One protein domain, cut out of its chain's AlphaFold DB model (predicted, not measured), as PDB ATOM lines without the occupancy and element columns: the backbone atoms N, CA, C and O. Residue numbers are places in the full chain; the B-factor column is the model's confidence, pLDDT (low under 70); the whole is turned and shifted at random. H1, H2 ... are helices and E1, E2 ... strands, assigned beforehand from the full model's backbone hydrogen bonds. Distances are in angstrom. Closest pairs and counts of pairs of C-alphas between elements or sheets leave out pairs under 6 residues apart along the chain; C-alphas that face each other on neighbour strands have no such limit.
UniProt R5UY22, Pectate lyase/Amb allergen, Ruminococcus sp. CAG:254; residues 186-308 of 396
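What this domain is: This is residues 186 to 308 of the 396 residues of the protein "Pectate lyase/Amb allergen" of Ruminococcus sp. CAG:254 (UniProt R5UY22). A four-strand sheet, E1 E2 E3 E9, stands at one end of the domain and a three-strand sheet, E4 E6 E5, at the other, with helices H1 and H2 and the hairpin E7 and E8 between them. H2 covers one face of the four-strand sheet, while H3 stands up from the opposite face. The printed part has 123 residues with three named helices and nine named strands, in the order E1 E2 E3 H1 E4 E5 E6 E7 E8 H2 E9 H3; the three sheets are antiparallel, and the class is mixed, helices and strands. The whole is compact, with a radius of gyration of the C-alphas of 15.3 A and spans of 45 by 35 by 24 A.

Where its parts are: E1, residues 186 to 190, begins with C-alpha 186 at (-40.661, -15.095, -13.128). E2, residues 197 to 203, is 19.1 A long, E3, residues 208 to 213, is 16.7 A, and E9 is residues 296 to 298. H2, residues 283 to 293, is 15.2 A long; H1 is residues 219 to 224. E4, residues 235 to 240, is 16.7 A long, E6, residues 259 to 264, is 15.5 A, and E5, residues 251 to 255, is 12.1 A. E7 is residues 268 to 271 and E8 residues 277 to 280. H3, residues 301 to 307, ends with C-alpha 307 at (-50.411, -9.470, -23.882).

How they stand to each other: E1, E2 and E3 form a meander, each strand the antiparallel neighbour of the one before. N 188 and O 198 are 2.9 A apart, N 201 and O 210 2.9 A. E9 is an edge strand beside E3, with N 211 and O 297 at 2.8 A. H2 is on this sheet at a height over the sheet of 9.9 A, over E3 and only just over E9, on which 3 of its C-alphas fall; it runs slantwise to the strands, at 46 degrees to E3 on the local plane. H3, on the opposite face, is over E3, and the closest C-alphas of the two, Ala 209 and Tyr 301, are 5.3 A apart; its line rises 64 degrees from a local plane fitted to only just 6 C-alphas. H1 and H2 are close but not clearly touching, the closest C-alphas being Leu 221 and Val 290 at 7.9 A. The closest C-alphas of E8 and H2, Phe 280 and Leu 286, are 5.8 A apart. In the hairpin E7 and E8, N 270 and O 278 are 2.9 A apart. Residues 246 to 247 pair antiparallel with residues 269 to 270 of E7. E6 is the inner strand of its sheet: N 262 and O 237 of E4 are 2.9 A apart, N 254 of E5 and O 261 2.8 A. In H1, H2 and H3 every O i to N i+4 pair is within hydrogen-bond range.

The domain as a whole: The two C-alphas farthest apart, Gly 257 and Asp 307, are 47.9 A apart. The printed part has no cut, and no link is long. Its mean pLDDT is 81.4; residues 234, 239, 241 to 242 and 257 to 259 are under 70.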
ATOM      1  N   ASP A 186     -41.381 -16.258 -12.622       85.62
ATOM      2  CA  ASP A 186     -40.661 -15.095 -13.128       85.62
ATOM      3  C   ASP A 186     -40.490 -14.014 -12.056       85.62
ATOM      4  O   ASP A 186     -41.395 -13.714 -11.276       85.62
ATOM      5  N   VAL A 187     -39.332 -13.348 -12.027       87.00
ATOM      6  CA  VAL A 187     -39.105 -12.217 -11.110       87.00
ATOM      7  C   VAL A 187     -39.643 -10.924 -11.721       87.00
ATOM      8  O   VAL A 187     -39.022 -10.350 -12.613       87.00
ATOM      9  N   VAL A 188     -40.733 -10.404 -11.158       84.94
ATOM     10  CA  VAL A 188     -41.367  -9.146 -11.585       84.94
ATOM     11  C   VAL A 188     -40.633  -7.934 -11.016       84.94
ATOM     12  O   VAL A 188     -40.411  -6.937 -11.706       84.94
ATOM     13  N   LYS A 189     -40.238  -7.997  -9.738       83.56
ATOM     14  CA  LYS A 189     -39.609  -6.861  -9.051       83.56
ATOM     15  C   LYS A 189     -38.547  -7.300  -8.054       83.56
ATOM     16  O   LYS A 189     -38.772  -8.170  -7.217       83.56
ATOM     17  N   ARG A 190     -37.402  -6.615  -8.098       84.06
ATOM     18  CA  ARG A 190     -36.322  -6.717  -7.107       84.06
ATOM     19  C   ARG A 190     -36.262  -5.436  -6.284       84.06
ATOM     20  O   ARG A 190     -36.466  -4.349  -6.822       84.06
ATOM     21  N   PHE A 191     -35.975  -5.566  -4.997       74.38
ATOM     22  CA  PHE A 191     -35.766  -4.436  -4.101       74.38
ATOM     23  C   PHE A 191     -34.267  -4.324  -3.802       74.38
ATOM     24  O   PHE A 191     -33.656  -5.299  -3.390       74.38
ATOM     25  N   GLU A 192     -33.654  -3.163  -4.039       74.50
ATOM     26  CA  GLU A 192     -32.197  -2.995  -3.864       74.50
ATOM     27  C   GLU A 192     -31.755  -3.155  -2.399       74.50
ATOM     28  O   GLU A 192     -30.675  -3.674  -2.131       74.50
ATOM     29  N   ASP A 193     -32.626  -2.786  -1.457       80.88
ATOM     30  CA  ASP A 193     -32.354  -2.805  -0.015       80.88
ATOM     31  C   ASP A 193     -32.911  -4.049   0.707       80.88
ATOM     32  O   ASP A 193     -32.948  -4.093   1.937       80.88
ATOM     33  N   SER A 194     -33.397  -5.057  -0.028       77.06
ATOM     34  CA  SER A 194     -34.033  -6.243   0.555       77.06
ATOM     35  C   SER A 194     -33.751  -7.501  -0.271       77.06
ATOM     36  O   SER A 194     -33.816  -7.454  -1.497       77.06
ATOM     37  N   PRO A 195     -33.481  -8.657   0.366       77.44
ATOM     38  CA  PRO A 195     -33.322  -9.918  -0.356       77.44
ATOM     39  C   PRO A 195     -34.640 -10.420  -0.969       77.44
ATOM     40  O   PRO A 195     -34.617 -11.315  -1.816       77.44
ATOM     41  N   HIS A 196     -35.779  -9.864  -0.543       83.75
ATOM     42  CA  HIS A 196     -37.099 -10.275  -0.999       83.75
ATOM     43  C   HIS A 196     -37.402  -9.755  -2.405       83.75
ATOM     44  O   HIS A 196     -36.890  -8.720  -2.837       83.75
ATOM     45  N   LYS A 197     -38.237 -10.491  -3.135       89.25
ATOM     46  CA  LYS A 197     -38.640 -10.186  -4.512       89.25
ATOM     47  C   LYS A 197     -40.149 -10.351  -4.641       89.25
ATOM     48  O   LYS A 197     -40.743 -11.111  -3.882       89.25
ATOM     49  N   ILE A 198     -40.739  -9.646  -5.604       86.88
ATOM     50  CA  ILE A 198     -42.075  -9.990  -6.100       86.88
ATOM     51  C   ILE A 198     -41.884 -10.881  -7.317       86.88
ATOM     52  O   ILE A 198     -41.154 -10.510  -8.247       86.88
ATOM     53  N   CYS A 199     -42.528 -12.036  -7.278       89.38
ATOM     54  CA  CYS A 199     -42.477 -13.051  -8.310       89.38
ATOM     55  C   CYS A 199     -43.880 -13.303  -8.864       89.38
ATOM     56  O   CYS A 199     -44.868 -13.167  -8.144       89.38
ATOM     57  N   LEU A 200     -43.945 -13.679 -10.137       89.44
ATOM     58  CA  LEU A 200     -45.142 -14.144 -10.819       89.44
ATOM     59  C   LEU A 200     -44.990 -15.640 -11.050       89.44
ATOM     60  O   LEU A 200     -44.111 -16.056 -11.799       89.44
ATOM     61  N   TYR A 201     -45.849 -16.427 -10.416       92.94
ATOM     62  CA  TYR A 201     -46.060 -17.815 -10.792       92.94
ATOM     63  C   TYR A 201     -47.035 -17.877 -11.968       92.94
ATOM     64  O   TYR A 201     -48.058 -17.186 -11.952       92.94
ATOM     65  N   HIS A 202     -46.751 -18.717 -12.957       87.25
ATOM     66  CA  HIS A 202     -47.664 -19.046 -14.043       87.25
ATOM     67  C   HIS A 202     -47.468 -20.498 -14.474       87.25
ATOM     68  O   HIS A 202     -46.348 -20.950 -14.679       87.25
ATOM     69  N   ASN A 203     -48.570 -21.227 -14.623       84.19
ATOM     70  CA  ASN A 203     -48.552 -22.612 -15.064       84.19
ATOM     71  C   ASN A 203     -49.535 -22.824 -16.213       84.19
ATOM     72  O   ASN A 203     -50.743 -22.594 -16.105       84.19
ATOM     73  N   GLY A 204     -48.979 -23.251 -17.347       75.44
ATOM     74  CA  GLY A 204     -49.726 -23.452 -18.578       75.44
ATOM     75  C   GLY A 204     -50.657 -24.654 -18.567       75.44
ATOM     76  O   GLY A 204     -51.647 -24.621 -19.310       75.44
ATOM     77  N   ASP A 205     -50.395 -25.648 -17.724       76.56
ATOM     78  CA  ASP A 205     -51.188 -26.872 -17.643       76.56
ATOM     79  C   ASP A 205     -52.454 -26.643 -16.819       76.56
ATOM     80  O   ASP A 205     -53.558 -26.973 -17.258       76.56
ATOM     81  N   THR A 206     -52.317 -25.983 -15.669       79.00
ATOM     82  CA  THR A 206     -53.435 -25.641 -14.776       79.00
ATOM     83  C   THR A 206     -54.164 -24.359 -15.189       79.00
ATOM     84  O   THR A 206     -55.308 -24.142 -14.789       79.00
ATOM     85  N   LYS A 207     -53.544 -23.528 -16.045       79.81
ATOM     86  CA  LYS A 207     -54.002 -22.164 -16.380       79.81
ATOM     87  C   LYS A 207     -54.076 -21.255 -15.149       79.81
ATOM     88  O   LYS A 207     -54.931 -20.370 -15.083       79.81
ATOM     89  N   THR A 208     -53.175 -21.463 -14.194       81.38
ATOM     90  CA  THR A 208     -53.093 -20.690 -12.953       81.38
ATOM     91  C   THR A 208     -51.975 -19.659 -13.044       81.38
ATOM     92  O   THR A 208     -50.890 -19.948 -13.543       81.38
ATOM     93  N   ALA A 209     -52.220 -18.450 -12.537       84.81
ATOM     94  CA  ALA A 209     -51.181 -17.455 -12.311       84.81
ATOM     95  C   ALA A 209     -51.459 -16.659 -11.033       84.81
ATOM     96  O   ALA A 209     -52.606 -16.300 -10.753       84.81
ATOM     97  N   PHE A 210     -50.415 -16.365 -10.261       87.56
ATOM     98  CA  PHE A 210     -50.514 -15.490  -9.093       87.56
ATOM     99  C   PHE A 210     -49.191 -14.781  -8.805       87.56
ATOM    100  O   PHE A 210     -48.106 -15.329  -9.005       87.56
ATOM    101  N   GLU A 211     -49.280 -13.551  -8.309       91.75
ATOM    102  CA  GLU A 211     -48.136 -12.828  -7.765       91.75
ATOM    103  C   GLU A 211     -47.975 -13.133  -6.279       91.75
ATOM    104  O   GLU A 211     -48.946 -13.126  -5.519       91.75
ATOM    105  N   PHE A 212     -46.731 -13.343  -5.858       88.81
ATOM    106  CA  PHE A 212     -46.380 -13.533  -4.458       88.81
ATOM    107  C   PHE A 212     -45.069 -12.818  -4.119       88.81
ATOM    108  O   PHE A 212     -44.221 -12.542  -4.972       88.81
ATOM    109  N   SER A 213     -44.899 -12.520  -2.836       89.06
ATOM    110  CA  SER A 213     -43.657 -11.995  -2.278       89.06
ATOM    111  C   SER A 213     -42.861 -13.137  -1.653       89.06
ATOM    112  O   SER A 213     -43.393 -13.942  -0.888       89.06
ATOM    113  N   THR A 214     -41.556 -13.202  -1.930       86.88
ATOM    114  CA  THR A 214     -40.677 -14.235  -1.348       86.88
ATOM    115  C   THR A 214     -40.451 -14.061   0.160       86.88
ATOM    116  O   THR A 214     -39.721 -14.844   0.762       86.88
ATOM    117  N   ALA A 215     -40.997 -13.003   0.770       85.19
ATOM    118  CA  ALA A 215     -41.057 -12.849   2.222       85.19
ATOM    119  C   ALA A 215     -42.248 -13.596   2.842       85.19
ATOM    120  O   ALA A 215     -42.164 -13.994   4.000       85.19
ATOM    121  N   ASP A 216     -43.330 -13.760   2.077       85.31
ATOM    122  CA  ASP A 216     -44.633 -14.193   2.586       85.31
ATOM    123  C   ASP A 216     -44.916 -15.668   2.271       85.31
ATOM    124  O   ASP A 216     -45.628 -16.333   3.021       85.31
ATOM    125  N   LEU A 217     -44.309 -16.209   1.207       87.31
ATOM    126  CA  LEU A 217     -44.378 -17.633   0.876       87.31
ATOM    127  C   LEU A 217     -43.166 -18.393   1.458       87.31
ATOM    128  O   LEU A 217     -42.033 -17.980   1.212       87.31
ATOM    129  N   PRO A 218     -43.340 -19.514   2.182       89.44
ATOM    130  CA  PRO A 218     -42.233 -20.336   2.674       89.44
ATOM    131  C   PRO A 218     -41.300 -20.829   1.564       89.44
ATOM    132  O   PRO A 218     -41.741 -21.138   0.456       89.44
ATOM    133  N   ASN A 219     -40.007 -20.953   1.872       86.62
ATOM    134  CA  ASN A 219     -38.986 -21.377   0.904       86.62
ATOM    135  C   ASN A 219     -39.262 -22.776   0.334       86.62
ATOM    136  O   ASN A 219     -38.961 -23.039  -0.825       86.62
ATOM    137  N   GLU A 220     -39.834 -23.670   1.136       87.81
ATOM    138  CA  GLU A 220     -40.206 -25.018   0.717       87.81
ATOM    139  C   GLU A 220     -41.317 -25.003  -0.331       87.81
ATOM    140  O   GLU A 220     -41.218 -25.719  -1.320       87.81
ATOM    141  N   LEU A 221     -42.335 -24.155  -0.168       91.19
ATOM    142  CA  LEU A 221     -43.384 -24.009  -1.179       91.19
ATOM    143  C   LEU A 221     -42.855 -23.292  -2.422       91.19
ATOM    144  O   LEU A 221     -43.185 -23.703  -3.528       91.19
ATOM    145  N   GLN A 222     -41.977 -22.293  -2.253       89.81
ATOM    146  CA  GLN A 222     -41.262 -21.659  -3.369       89.81
ATOM    147  C   GLN A 222     -40.458 -22.680  -4.189       89.81
ATOM    148  O   GLN A 222     -40.419 -22.572  -5.409       89.81
ATOM    149  N   LEU A 223     -39.836 -23.668  -3.536       86.44
ATOM    150  CA  LEU A 223     -39.114 -24.747  -4.211       86.44
ATOM    151  C   LEU A 223     -40.059 -25.612  -5.056       86.44
ATOM    152  O   LEU A 223     -39.727 -25.913  -6.197       86.44
ATOM    153  N   LEU A 224     -41.223 -25.985  -4.510       90.12
ATOM    154  CA  LEU A 224     -42.182 -26.858  -5.195       90.12
ATOM    155  C   LEU A 224     -42.893 -26.183  -6.379       90.12
ATOM    156  O   LEU A 224     -43.255 -26.854  -7.334       90.12
ATOM    157  N   ILE A 225     -43.110 -24.866  -6.349       89.56
ATOM    158  CA  ILE A 225     -43.766 -24.164  -7.468       89.56
ATOM    159  C   ILE A 225     -42.796 -23.766  -8.591       89.56
ATOM    160  O   ILE A 225     -43.220 -23.150  -9.559       89.56
ATOM    161  N   ASN A 226     -41.494 -24.038  -8.462       85.75
ATOM    162  CA  ASN A 226     -40.487 -23.420  -9.326       85.75
ATOM    163  C   ASN A 226     -40.380 -24.053 -10.724       85.75
ATOM    164  O   ASN A 226     -40.165 -23.333 -11.699       85.75
ATOM    165  N   CYS A 227     -40.502 -25.378 -10.823       83.44
ATOM    166  CA  CYS A 227     -40.247 -26.136 -12.054       83.44
ATOM    167  C   CYS A 227     -41.443 -27.023 -12.396       83.44
ATOM    168  O   CYS A 227     -42.005 -27.621 -11.485       83.44
ATOM    169  N   SER A 228     -41.807 -27.147 -13.677       80.25
ATOM    170  CA  SER A 228     -43.009 -27.878 -14.124       80.25
ATOM    171  C   SER A 228     -42.966 -29.401 -13.993       80.25
ATOM    172  O   SER A 228     -44.000 -30.037 -14.133       80.25
ATOM    173  N   ASP A 229     -41.807 -29.989 -13.729       80.56
ATOM    174  CA  ASP A 229     -41.617 -31.430 -13.534       80.56
ATOM    175  C   ASP A 229     -41.669 -31.838 -12.058       80.56
ATOM    176  O   ASP A 229     -41.521 -33.008 -11.736       80.56
ATOM    177  N   THR A 230     -41.907 -30.903 -11.133       83.25
ATOM    178  CA  THR A 230     -41.916 -31.155  -9.677       83.25
ATOM    179  C   THR A 230     -42.665 -32.451  -9.301       83.25
ATOM    180  O   THR A 230     -42.184 -33.265  -8.510       83.25
ATOM    181  N   PHE A 231     -43.835 -32.698  -9.878       80.44
ATOM    182  CA  PHE A 231     -44.648 -33.866  -9.527       80.44
ATOM    183  C   PHE A 231     -44.459 -35.077 -10.451       80.44
ATOM    184  O   PHE A 231     -45.181 -36.064 -10.295       80.44
ATOM    185  N   ASP A 232     -43.501 -35.034 -11.374       78.00
ATOM    186  CA  ASP A 232     -43.224 -36.138 -12.285       78.00
ATOM    187  C   ASP A 232     -42.549 -37.310 -11.554       78.00
ATOM    188  O   ASP A 232     -41.782 -37.153 -10.597       78.00
ATOM    189  N   ASP A 233     -42.851 -38.522 -12.018       73.00
ATOM    190  CA  ASP A 233     -42.295 -39.757 -11.469       73.00
ATOM    191  C   ASP A 233     -40.785 -39.854 -11.738       73.00
ATOM    192  O   ASP A 233     -40.327 -39.714 -12.873       73.00
ATOM    193  N   GLY A 234     -40.009 -40.119 -10.688       61.44
ATOM    194  CA  GLY A 234     -38.552 -40.233 -10.741       61.44
ATOM    195  C   GLY A 234     -37.794 -38.913 -10.567       61.44
ATOM    196  O   GLY A 234     -36.561 -38.920 -10.601       61.44
ATOM    197  N   VAL A 235     -38.481 -37.786 -10.350       70.12
ATOM    198  CA  VAL A 235     -37.814 -36.493 -10.143       70.12
ATOM    199  C   VAL A 235     -37.075 -36.452  -8.808       70.12
ATOM    200  O   VAL A 235     -37.570 -36.894  -7.767       70.12
ATOM    201  N   VAL A 236     -35.850 -35.924  -8.848       74.00
ATOM    202  CA  VAL A 236     -34.918 -35.943  -7.720       74.00
ATOM    203  C   VAL A 236     -34.945 -34.623  -6.958       74.00
ATOM    204  O   VAL A 236     -34.643 -33.559  -7.494       74.00
ATOM    205  N   TYR A 237     -35.212 -34.713  -5.659       72.81
ATOM    206  CA  TYR A 237     -35.256 -33.582  -4.745       72.81
ATOM    207  C   TYR A 237     -34.044 -33.514  -3.850       72.81
ATOM    208  O   TYR A 237     -33.789 -34.418  -3.060       72.81
ATOM    209  N   GLY A 238     -33.360 -32.379  -3.900       70.88
ATOM    210  CA  GLY A 238     -32.293 -32.043  -2.980       70.88
ATOM    211  C   GLY A 238     -32.761 -31.133  -1.851       70.88
ATOM    212  O   GLY A 238     -33.149 -29.996  -2.106       70.88
ATOM    213  N   THR A 239     -32.672 -31.576  -0.598       67.44
ATOM    214  CA  THR A 239     -32.944 -30.714   0.563       67.44
ATOM    215  C   THR A 239     -31.994 -30.999   1.721       67.44
ATOM    216  O   THR A 239     -31.293 -32.007   1.761       67.44
ATOM    217  N   SER A 240     -31.928 -30.089   2.689       72.44
ATOM    218  CA  SER A 240     -31.175 -30.316   3.924       72.44
ATOM    219  C   SER A 240     -31.737 -31.529   4.665       72.44
ATOM    220  O   SER A 240     -32.946 -31.620   4.858       72.44
ATOM    221  N   SER A 241     -30.872 -32.413   5.171       64.38
ATOM    222  CA  SER A 241     -31.275 -33.570   5.998       64.38
ATOM    223  C   SER A 241     -32.012 -33.168   7.284       64.38
ATOM    224  O   SER A 241     -32.657 -33.978   7.946       64.38
ATOM    225  N   LYS A 242     -31.911 -31.891   7.668       69.56
ATOM    226  CA  LYS A 242     -32.587 -31.312   8.833       69.56
ATOM    227  C   LYS A 242     -33.933 -30.677   8.492       69.56
ATOM    228  O   LYS A 242     -34.619 -30.243   9.418       69.56
ATOM    229  N   ASN A 243     -34.289 -30.582   7.210       71.94
ATOM    230  CA  ASN A 243     -35.585 -30.070   6.795       71.94
ATOM    231  C   ASN A 243     -36.670 -31.078   7.210       71.94
ATOM    232  O   ASN A 243     -36.611 -32.248   6.843       71.94
ATOM    233  N   LYS A 244     -37.627 -30.629   8.027       74.38
ATOM    234  CA  LYS A 244     -38.775 -31.438   8.478       74.38
ATOM    235  C   LYS A 244     -40.092 -31.013   7.830       74.38
ATOM    236  O   LYS A 244     -41.119 -31.628   8.101       74.38
ATOM    237  N   THR A 245     -40.036 -29.958   7.030       86.94
ATOM    238  CA  THR A 245     -41.162 -29.259   6.419       86.94
ATOM    239  C   THR A 245     -41.601 -29.945   5.128       86.94
ATOM    240  O   THR A 245     -42.765 -29.857   4.770       86.94
ATOM    241  N   LEU A 246     -40.713 -30.683   4.455       89.50
ATOM    242  CA  LEU A 246     -41.069 -31.540   3.322       89.50
ATOM    243  C   LEU A 246     -40.834 -33.009   3.659       89.50
ATOM    244  O   LEU A 246     -39.778 -33.384   4.174       89.50
ATOM    245  N   LYS A 247     -41.816 -33.846   3.332       89.00
ATOM    246  CA  LYS A 247     -41.729 -35.303   3.408       89.00
ATOM    247  C   LYS A 247     -42.053 -35.899   2.047       89.00
ATOM    248  O   LYS A 247     -42.924 -35.411   1.333       89.00
ATOM    249  N   PHE A 248     -41.388 -37.008   1.746       88.00
ATOM    250  CA  PHE A 248     -41.551 -37.758   0.506       88.00
ATOM    251  C   PHE A 248     -41.942 -39.204   0.864       88.00
ATOM    252  O   PHE A 248     -41.065 -40.052   1.023       88.00
ATOM    253  N   PRO A 249     -43.240 -39.489   1.107       83.25
ATOM    254  CA  PRO A 249     -43.697 -40.797   1.584       83.25
ATOM    255  C   PRO A 249     -43.444 -41.943   0.603       83.25
ATOM    256  O   PRO A 249     -43.272 -43.080   1.036       83.25
ATOM    257  N   ASN A 250     -43.439 -41.644  -0.699       82.31
ATOM    258  CA  ASN A 250     -43.169 -42.606  -1.761       82.31
ATOM    259  C   ASN A 250     -41.920 -42.183  -2.539       82.31
ATOM    260  O   ASN A 250     -42.023 -41.723  -3.672       82.31
ATOM    261  N   ALA A 251     -40.756 -42.266  -1.897       80.19
ATOM    262  CA  ALA A 251     -39.493 -41.886  -2.511       80.19
ATOM    263  C   ALA A 251     -38.326 -42.771  -2.073       80.19
ATOM    264  O   ALA A 251     -38.289 -43.269  -0.944       80.19
ATOM    265  N   GLU A 252     -37.338 -42.908  -2.952       81.75
ATOM    266  CA  GLU A 252     -36.044 -43.492  -2.607       81.75
ATOM    267  C   GLU A 252     -35.161 -42.410  -1.972       81.75
ATOM    268  O   GLU A 252     -34.833 -41.403  -2.604       81.75
ATOM    269  N   ILE A 253     -34.804 -42.589  -0.695       79.94
ATOM    270  CA  ILE A 253     -34.087 -41.575   0.090       79.94
ATOM    271  C   ILE A 253     -32.608 -41.929   0.235       79.94
ATOM    272  O   ILE A 253     -32.259 -42.977   0.774       79.94
ATOM    273  N   THR A 254     -31.739 -40.990  -0.143       76.88
ATOM    274  CA  THR A 254     -30.296 -41.028   0.136       76.88
ATOM    275  C   THR A 254     -29.889 -39.841   1.008       76.88
ATOM    276  O   THR A 254     -29.781 -38.703   0.532       76.88
ATOM    277  N   ASP A 255     -29.635 -40.106   2.290       75.69
ATOM    278  CA  ASP A 255     -29.222 -39.122   3.299       75.69
ATOM    279  C   ASP A 255     -27.765 -39.353   3.733       75.69
ATOM    280  O   ASP A 255     -27.400 -40.440   4.176       75.69
ATOM    281  N   ASN A 256     -26.929 -38.316   3.623       71.62
ATOM    282  CA  ASN A 256     -25.529 -38.337   4.072       71.62
ATOM    283  C   ASN A 256     -25.305 -37.565   5.388       71.62
ATOM    284  O   ASN A 256     -24.179 -37.198   5.725       71.62
ATOM    285  N   GLY A 257     -26.377 -37.257   6.119       67.81
ATOM    286  CA  GLY A 257     -26.366 -36.550   7.397       67.81
ATOM    287  C   GLY A 257     -26.381 -35.024   7.281       67.81
ATOM    288  O   GLY A 257     -26.741 -34.352   8.250       67.81
ATOM    289  N   THR A 258     -26.072 -34.458   6.110       68.69
ATOM    290  CA  THR A 258     -26.158 -33.004   5.839       68.69
ATOM    291  C   THR A 258     -27.194 -32.682   4.764       68.69
ATOM    292  O   THR A 258     -27.888 -31.668   4.846       68.69
ATOM    293  N   PHE A 259     -27.318 -33.557   3.775       64.44
ATOM    294  CA  PHE A 259     -28.190 -33.396   2.627       64.44
ATOM    295  C   PHE A 259     -28.943 -34.696   2.365       64.44
ATOM    296  O   PHE A 259     -28.368 -35.788   2.380       64.44
ATOM    297  N   MET A 260     -30.227 -34.556   2.086       70.75
ATOM    298  CA  MET A 260     -31.122 -35.625   1.692       70.75
ATOM    299  C   MET A 260     -31.449 -35.459   0.209       70.75
ATOM    300  O   MET A 260     -31.827 -34.373  -0.228       70.75
ATOM    301  N   SER A 261     -31.293 -36.544  -0.546       75.75
ATOM    302  CA  SER A 261     -31.842 -36.678  -1.894       75.75
ATOM    303  C   SER A 261     -33.043 -37.604  -1.837       75.75
ATOM    304  O   SER A 261     -32.944 -38.656  -1.205       75.75
ATOM    305  N   ALA A 262     -34.138 -37.227  -2.482       73.06
ATOM    306  CA  ALA A 262     -35.344 -38.037  -2.583       73.06
ATOM    307  C   ALA A 262     -35.726 -38.205  -4.055       73.06
ATOM    308  O   ALA A 262     -36.043 -37.217  -4.709       73.06
ATOM    309  N   VAL A 263     -35.687 -39.433  -4.572       76.75
ATOM    310  CA  VAL A 263     -36.250 -39.763  -5.892       76.75
ATOM    311  C   VAL A 263     -37.744 -39.974  -5.694       76.75
ATOM    312  O   VAL A 263     -38.144 -40.962  -5.081       76.75
ATOM    313  N   ASN A 264     -38.559 -39.004  -6.095       74.94
ATOM    314  CA  ASN A 264     -39.985 -38.986  -5.789       74.94
ATOM    315  C   ASN A 264     -40.793 -39.825  -6.787       74.94
ATOM    316  O   ASN A 264     -40.617 -39.695  -7.990       74.94
ATOM    317  N   HIS A 265     -41.722 -40.632  -6.275       73.31
ATOM    318  CA  HIS A 265     -42.609 -41.498  -7.063       73.31
ATOM    319  C   HIS A 265     -44.093 -41.278  -6.734       73.31
ATOM    320  O   HIS A 265     -44.941 -42.147  -6.957       73.31
ATOM    321  N   GLY A 266     -44.441 -40.170  -6.080       75.88
ATOM    322  CA  GLY A 266     -45.816 -39.932  -5.654       75.88
ATOM    323  C   GLY A 266     -46.023 -38.576  -4.999       75.88
ATOM    324  O   GLY A 266     -45.381 -37.592  -5.353       75.88
ATOM    325  N   SER A 267     -46.956 -38.519  -4.047       85.06
ATOM    326  CA  SER A 267     -47.296 -37.267  -3.377       85.06
ATOM    327  C   SER A 267     -46.139 -36.721  -2.544       85.06
ATOM    328  O   SER A 267     -45.457 -37.471  -1.846       85.06
ATOM    329  N   ILE A 268     -45.997 -35.401  -2.543       89.31
ATOM    330  CA  ILE A 268     -45.084 -34.665  -1.665       89.31
ATOM    331  C   ILE A 268     -45.914 -34.090  -0.521       89.31
ATOM    332  O   ILE A 268     -46.987 -33.548  -0.753       89.31
ATOM    333  N   VAL A 269     -45.449 -34.208   0.721       91.19
ATOM    334  CA  VAL A 269     -46.187 -33.728   1.898       91.19
ATOM    335  C   VAL A 269     -45.477 -32.525   2.494       91.19
ATOM    336  O   VAL A 269     -44.324 -32.627   2.917       91.19
ATOM    337  N   PHE A 270     -46.182 -31.402   2.563       91.19
ATOM    338  CA  PHE A 270     -45.746 -30.213   3.281       91.19
ATOM    339  C   PHE A 270     -46.245 -30.253   4.725       91.19
ATOM    340  O   PHE A 270     -47.394 -30.598   4.980       91.19
ATOM    341  N   VAL A 271     -45.382 -29.920   5.677       89.19
ATOM    342  CA  VAL A 271     -45.722 -29.814   7.097       89.19
ATOM    343  C   VAL A 271     -45.671 -28.351   7.487       89.19
ATOM    344  O   VAL A 271     -44.595 -27.756   7.467       89.19
ATOM    345  N   ASP A 272     -46.818 -27.778   7.834       83.94
ATOM    346  CA  ASP A 272     -46.896 -26.362   8.186       83.94
ATOM    347  C   ASP A 272     -46.327 -26.055   9.586       83.94
ATOM    348  O   ASP A 272     -45.896 -26.939  10.334       83.94
ATOM    349  N   ASP A 273     -46.342 -24.775   9.965       81.69
ATOM    350  CA  ASP A 273     -45.841 -24.307  11.263       81.69
ATOM    351  C   ASP A 273     -46.625 -24.871  12.466       81.69
ATOM    352  O   ASP A 273     -46.107 -24.899  13.588       81.69
ATOM    353  N   ASN A 274     -47.859 -25.341  12.254       79.25
ATOM    354  CA  ASN A 274     -48.673 -26.006  13.273       79.25
ATOM    355  C   ASN A 274     -48.368 -27.510  13.365       79.25
ATOM    356  O   ASN A 274     -48.820 -28.176  14.302       79.25
ATOM    357  N   GLY A 275     -47.572 -28.042  12.435       80.44
ATOM    358  CA  GLY A 275     -47.278 -29.460  12.314       80.44
ATOM    359  C   GLY A 275     -48.354 -30.249  11.569       80.44
ATOM    360  O   GLY A 275     -48.333 -31.479  11.650       80.44
ATOM    361  N   GLU A 276     -49.291 -29.582  10.887       81.88
ATOM    362  CA  GLU A 276     -50.296 -30.247  10.056       81.88
ATOM    363  C   GLU A 276     -49.688 -30.667   8.717       81.88
ATOM    364  O   GLU A 276     -48.861 -29.961   8.138       81.88
ATOM    365  N   GLU A 277     -50.077 -31.851   8.247       88.38
ATOM    366  CA  GLU A 277     -49.573 -32.436   7.008       88.38
ATOM    367  C   GLU A 277     -50.522 -32.145   5.847       88.38
ATOM    368  O   GLU A 277     -51.703 -32.490   5.893       88.38
ATOM    369  N   HIS A 278     -49.970 -31.577   4.780       83.94
ATOM    370  CA  HIS A 278     -50.669 -31.173   3.567       83.94
ATOM    371  C   HIS A 278     -50.071 -31.939   2.375       83.94
ATOM    372  O   HIS A 278     -49.001 -31.569   1.881       83.94
ATOM    373  N   PRO A 279     -50.680 -33.065   1.957       87.19
ATOM    374  CA  PRO A 279     -50.209 -33.844   0.818       87.19
ATOM    375  C   PRO A 279     -50.584 -33.177  -0.510       87.19
ATOM    376  O   PRO A 279     -51.724 -32.771  -0.711       87.19
ATOM    377  N   PHE A 280     -49.637 -33.148  -1.443       86.56
ATOM    378  CA  PHE A 280     -49.812 -32.658  -2.805       86.56
ATOM    379  C   PHE A 280     -49.531 -33.791  -3.788       86.56
ATOM    380  O   PHE A 280     -48.438 -34.360  -3.799       86.56
ATOM    381  N   SER A 281     -50.522 -34.142  -4.601       82.62
ATOM    382  CA  SER A 281     -50.408 -35.130  -5.679       82.62
ATOM    383  C   SER A 281     -50.054 -34.510  -7.035       82.62
ATOM    384  O   SER A 281     -49.721 -35.237  -7.965       82.62
ATOM    385  N   GLY A 282     -50.093 -33.179  -7.140       82.31
ATOM    386  CA  GLY A 282     -49.793 -32.420  -8.350       82.31
ATOM    387  C   GLY A 282     -49.879 -30.908  -8.120       82.31
ATOM    388  O   GLY A 282     -50.207 -30.452  -7.020       82.31
ATOM    389  N   PHE A 283     -49.644 -30.125  -9.178       84.06
ATOM    390  CA  PHE A 283     -49.699 -28.659  -9.108       84.06
ATOM    391  C   PHE A 283     -51.055 -28.118  -8.676       84.06
ATOM    392  O   PHE A 283     -51.082 -27.167  -7.909       84.06
ATOM    393  N   SER A 284     -52.167 -28.728  -9.093       79.31
ATOM    394  CA  SER A 284     -53.501 -28.273  -8.684       79.31
ATOM    395  C   SER A 284     -53.661 -28.226  -7.159       79.31
ATOM    396  O   SER A 284     -54.247 -27.285  -6.630       79.31
ATOM    397  N   ASP A 285     -53.121 -29.212  -6.437       81.75
ATOM    398  CA  ASP A 285     -53.212 -29.274  -4.973       81.75
ATOM    399  C   ASP A 285     -52.356 -28.181  -4.331       81.75
ATOM    400  O   ASP A 285     -52.812 -27.443  -3.455       81.75
ATOM    401  N   LEU A 286     -51.119 -28.057  -4.816       87.38
ATOM    402  CA  LEU A 286     -50.142 -27.087  -4.342       87.38
ATOM    403  C   LEU A 286     -50.602 -25.645  -4.593       87.38
ATOM    404  O   LEU A 286     -50.580 -24.820  -3.683       87.38
ATOM    405  N   GLU A 287     -51.050 -25.337  -5.808       85.50
ATOM    406  CA  GLU A 287     -51.552 -24.020  -6.202       85.50
ATOM    407  C   GLU A 287     -52.749 -23.605  -5.348       85.50
ATOM    408  O   GLU A 287     -52.777 -22.495  -4.815       85.50
ATOM    409  N   ASN A 288     -53.717 -24.508  -5.164       77.75
ATOM    410  CA  ASN A 288     -54.887 -24.247  -4.332       77.75
ATOM    411  C   ASN A 288     -54.499 -23.991  -2.877       77.75
ATOM    412  O   ASN A 288     -55.009 -23.053  -2.262       77.75
ATOM    413  N   TYR A 289     -53.581 -24.792  -2.334       84.00
ATOM    414  CA  TYR A 289     -53.072 -24.590  -0.985       84.00
ATOM    415  C   TYR A 289     -52.409 -23.217  -0.836       84.00
ATOM    416  O   TYR A 289     -52.715 -22.490   0.111       84.00
ATOM    417  N   VAL A 290     -51.560 -22.826  -1.792       84.44
ATOM    418  CA  VAL A 290     -50.883 -21.524  -1.777       84.44
ATOM    419  C   VAL A 290     -51.893 -20.375  -1.830       84.44
ATOM    420  O   VAL A 290     -51.840 -19.477  -0.992       84.44
ATOM    421  N   ILE A 291     -52.852 -20.433  -2.758       80.00
ATOM    422  CA  ILE A 291     -53.864 -19.385  -2.956       80.00
ATOM    423  C   ILE A 291     -54.774 -19.216  -1.732       80.00
ATOM    424  O   ILE A 291     -55.195 -18.102  -1.427       80.00
ATOM    425  N   GLN A 292     -55.101 -20.303  -1.030       78.31
ATOM    426  CA  GLN A 292     -56.019 -20.256   0.112       78.31
ATOM    427  C   GLN A 292     -55.350 -19.824   1.420       78.31
ATOM    428  O   GLN A 292     -56.024 -19.254   2.279       78.31
ATOM    429  N   ASN A 293     -54.058 -20.116   1.588       80.00
ATOM    430  CA  ASN A 293     -53.382 -19.988   2.882       80.00
ATOM    431  C   ASN A 293     -52.356 -18.849   2.948       80.00
ATOM    432  O   ASN A 293     -51.954 -18.476   4.051       80.00
ATOM    433  N   TYR A 294     -51.948 -18.276   1.812       83.81
ATOM    434  CA  TYR A 294     -50.926 -17.226   1.759       83.81
ATOM    435  C   TYR A 294     -51.422 -15.959   1.062       83.81
ATOM    436  O   TYR A 294     -52.363 -15.982   0.272       83.81
ATOM    437  N   ASP A 295     -50.770 -14.834   1.373       79.81
ATOM    438  CA  ASP A 295     -51.064 -13.541   0.752       79.81
ATOM    439  C   ASP A 295     -50.511 -13.511  -0.678       79.81
ATOM    440  O   ASP A 295     -49.342 -13.200  -0.922       79.81
ATOM    441  N   VAL A 296     -51.363 -13.904  -1.624       84.38
ATOM    442  CA  VAL A 296     -51.073 -13.892  -3.057       84.38
ATOM    443  C   VAL A 296     -52.131 -13.099  -3.809       84.38
ATOM    444  O   VAL A 296     -53.301 -13.042  -3.428       84.38
ATOM    445  N   THR A 297     -51.728 -12.500  -4.925       83.19
ATOM    446  CA  THR A 297     -52.656 -11.828  -5.839       83.19
ATOM    447  C   THR A 297     -52.893 -12.724  -7.043       83.19
ATOM    448  O   THR A 297     -51.998 -12.893  -7.866       83.19
ATOM    449  N   VAL A 298     -54.090 -13.303  -7.162       83.25
ATOM    450  CA  VAL A 298     -54.454 -14.134  -8.321       83.25
ATOM    451  C   VAL A 298     -54.534 -13.264  -9.575       83.25
ATOM    452  O   VAL A 298     -55.131 -12.185  -9.561       83.25
ATOM    453  N   VAL A 299     -53.933 -13.741 -10.663       84.00
ATOM    454  CA  VAL A 299     -53.802 -13.032 -11.940       84.00
ATOM    455  C   VAL A 299     -54.623 -13.743 -13.014       84.00
ATOM    456  O   VAL A 299     -54.682 -14.971 -13.059       84.00
ATOM    457  N   ASP A 300     -55.245 -12.980 -13.913       79.88
ATOM    458  CA  ASP A 300     -55.861 -13.533 -15.123       79.88
ATOM    459  C   ASP A 300     -54.789 -14.140 -16.043       79.88
ATOM    460  O   ASP A 300     -54.079 -13.432 -16.763       79.88
ATOM    461  N   TYR A 301     -54.692 -15.471 -16.026       81.19
ATOM    462  CA  TYR A 301     -53.739 -16.222 -16.838       81.19
ATOM    463  C   TYR A 301     -53.902 -15.955 -18.342       81.19
ATOM    464  O   TYR A 301     -52.914 -15.804 -19.058       81.19
ATOM    465  N   ASN A 302     -55.138 -15.871 -18.850       79.44
ATOM    466  CA  ASN A 302     -55.365 -15.693 -20.287       79.44
ATOM    467  C   ASN A 302     -54.911 -14.308 -20.741       79.44
ATOM    468  O   ASN A 302     -54.283 -14.182 -21.790       79.44
ATOM    469  N   LYS A 303     -55.188 -13.287 -19.924       76.75
ATOM    470  CA  LYS A 303     -54.706 -11.924 -20.145       76.75
ATOM    471  C   LYS A 303     -53.176 -11.876 -20.160       76.75
ATOM    472  O   LYS A 303     -52.591 -11.313 -21.083       76.75
ATOM    473  N   TYR A 304     -52.543 -12.512 -19.174       81.69
ATOM    474  CA  TYR A 304     -51.089 -12.586 -19.080       81.69
ATOM    475  C   TYR A 304     -50.467 -13.248 -20.318       81.69
ATOM    476  O   TYR A 304     -49.544 -12.696 -20.908       81.69
ATOM    477  N   VAL A 305     -51.005 -14.381 -20.773       75.88
ATOM    478  CA  VAL A 305     -50.497 -15.065 -21.973       75.88
ATOM    479  C   VAL A 305     -50.758 -14.277 -23.259       75.88
ATOM    480  O   VAL A 305     -49.951 -14.339 -24.184       75.88
ATOM    481  N   GLU A 306     -51.876 -13.553 -23.348       79.31
ATOM    482  CA  GLU A 306     -52.242 -12.790 -24.547       79.31
ATOM    483  C   GLU A 306     -51.331 -11.576 -24.772       79.31
ATOM    484  O   GLU A 306     -50.865 -11.361 -25.894       79.31
ATOM    485  N   ASP A 307     -51.094 -10.764 -23.736       83.50
ATOM    486  CA  ASP A 307     -50.411  -9.470 -23.882       83.50
ATOM    487  C   ASP A 307     -49.376  -9.147 -22.785       83.50
ATOM    488  O   ASP A 307     -48.794  -8.060 -22.789       83.50
ATOM    489  N   GLY A 308     -49.109 -10.082 -21.867       80.44
ATOM    490  CA  GLY A 308     -48.197  -9.898 -20.736       80.44
ATOM    491  C   GLY A 308     -48.777  -9.064 -19.592       80.44
ATOM    492  O   GLY A 308     -48.054  -8.743 -18.647       80.44
TER     493      GLY A 308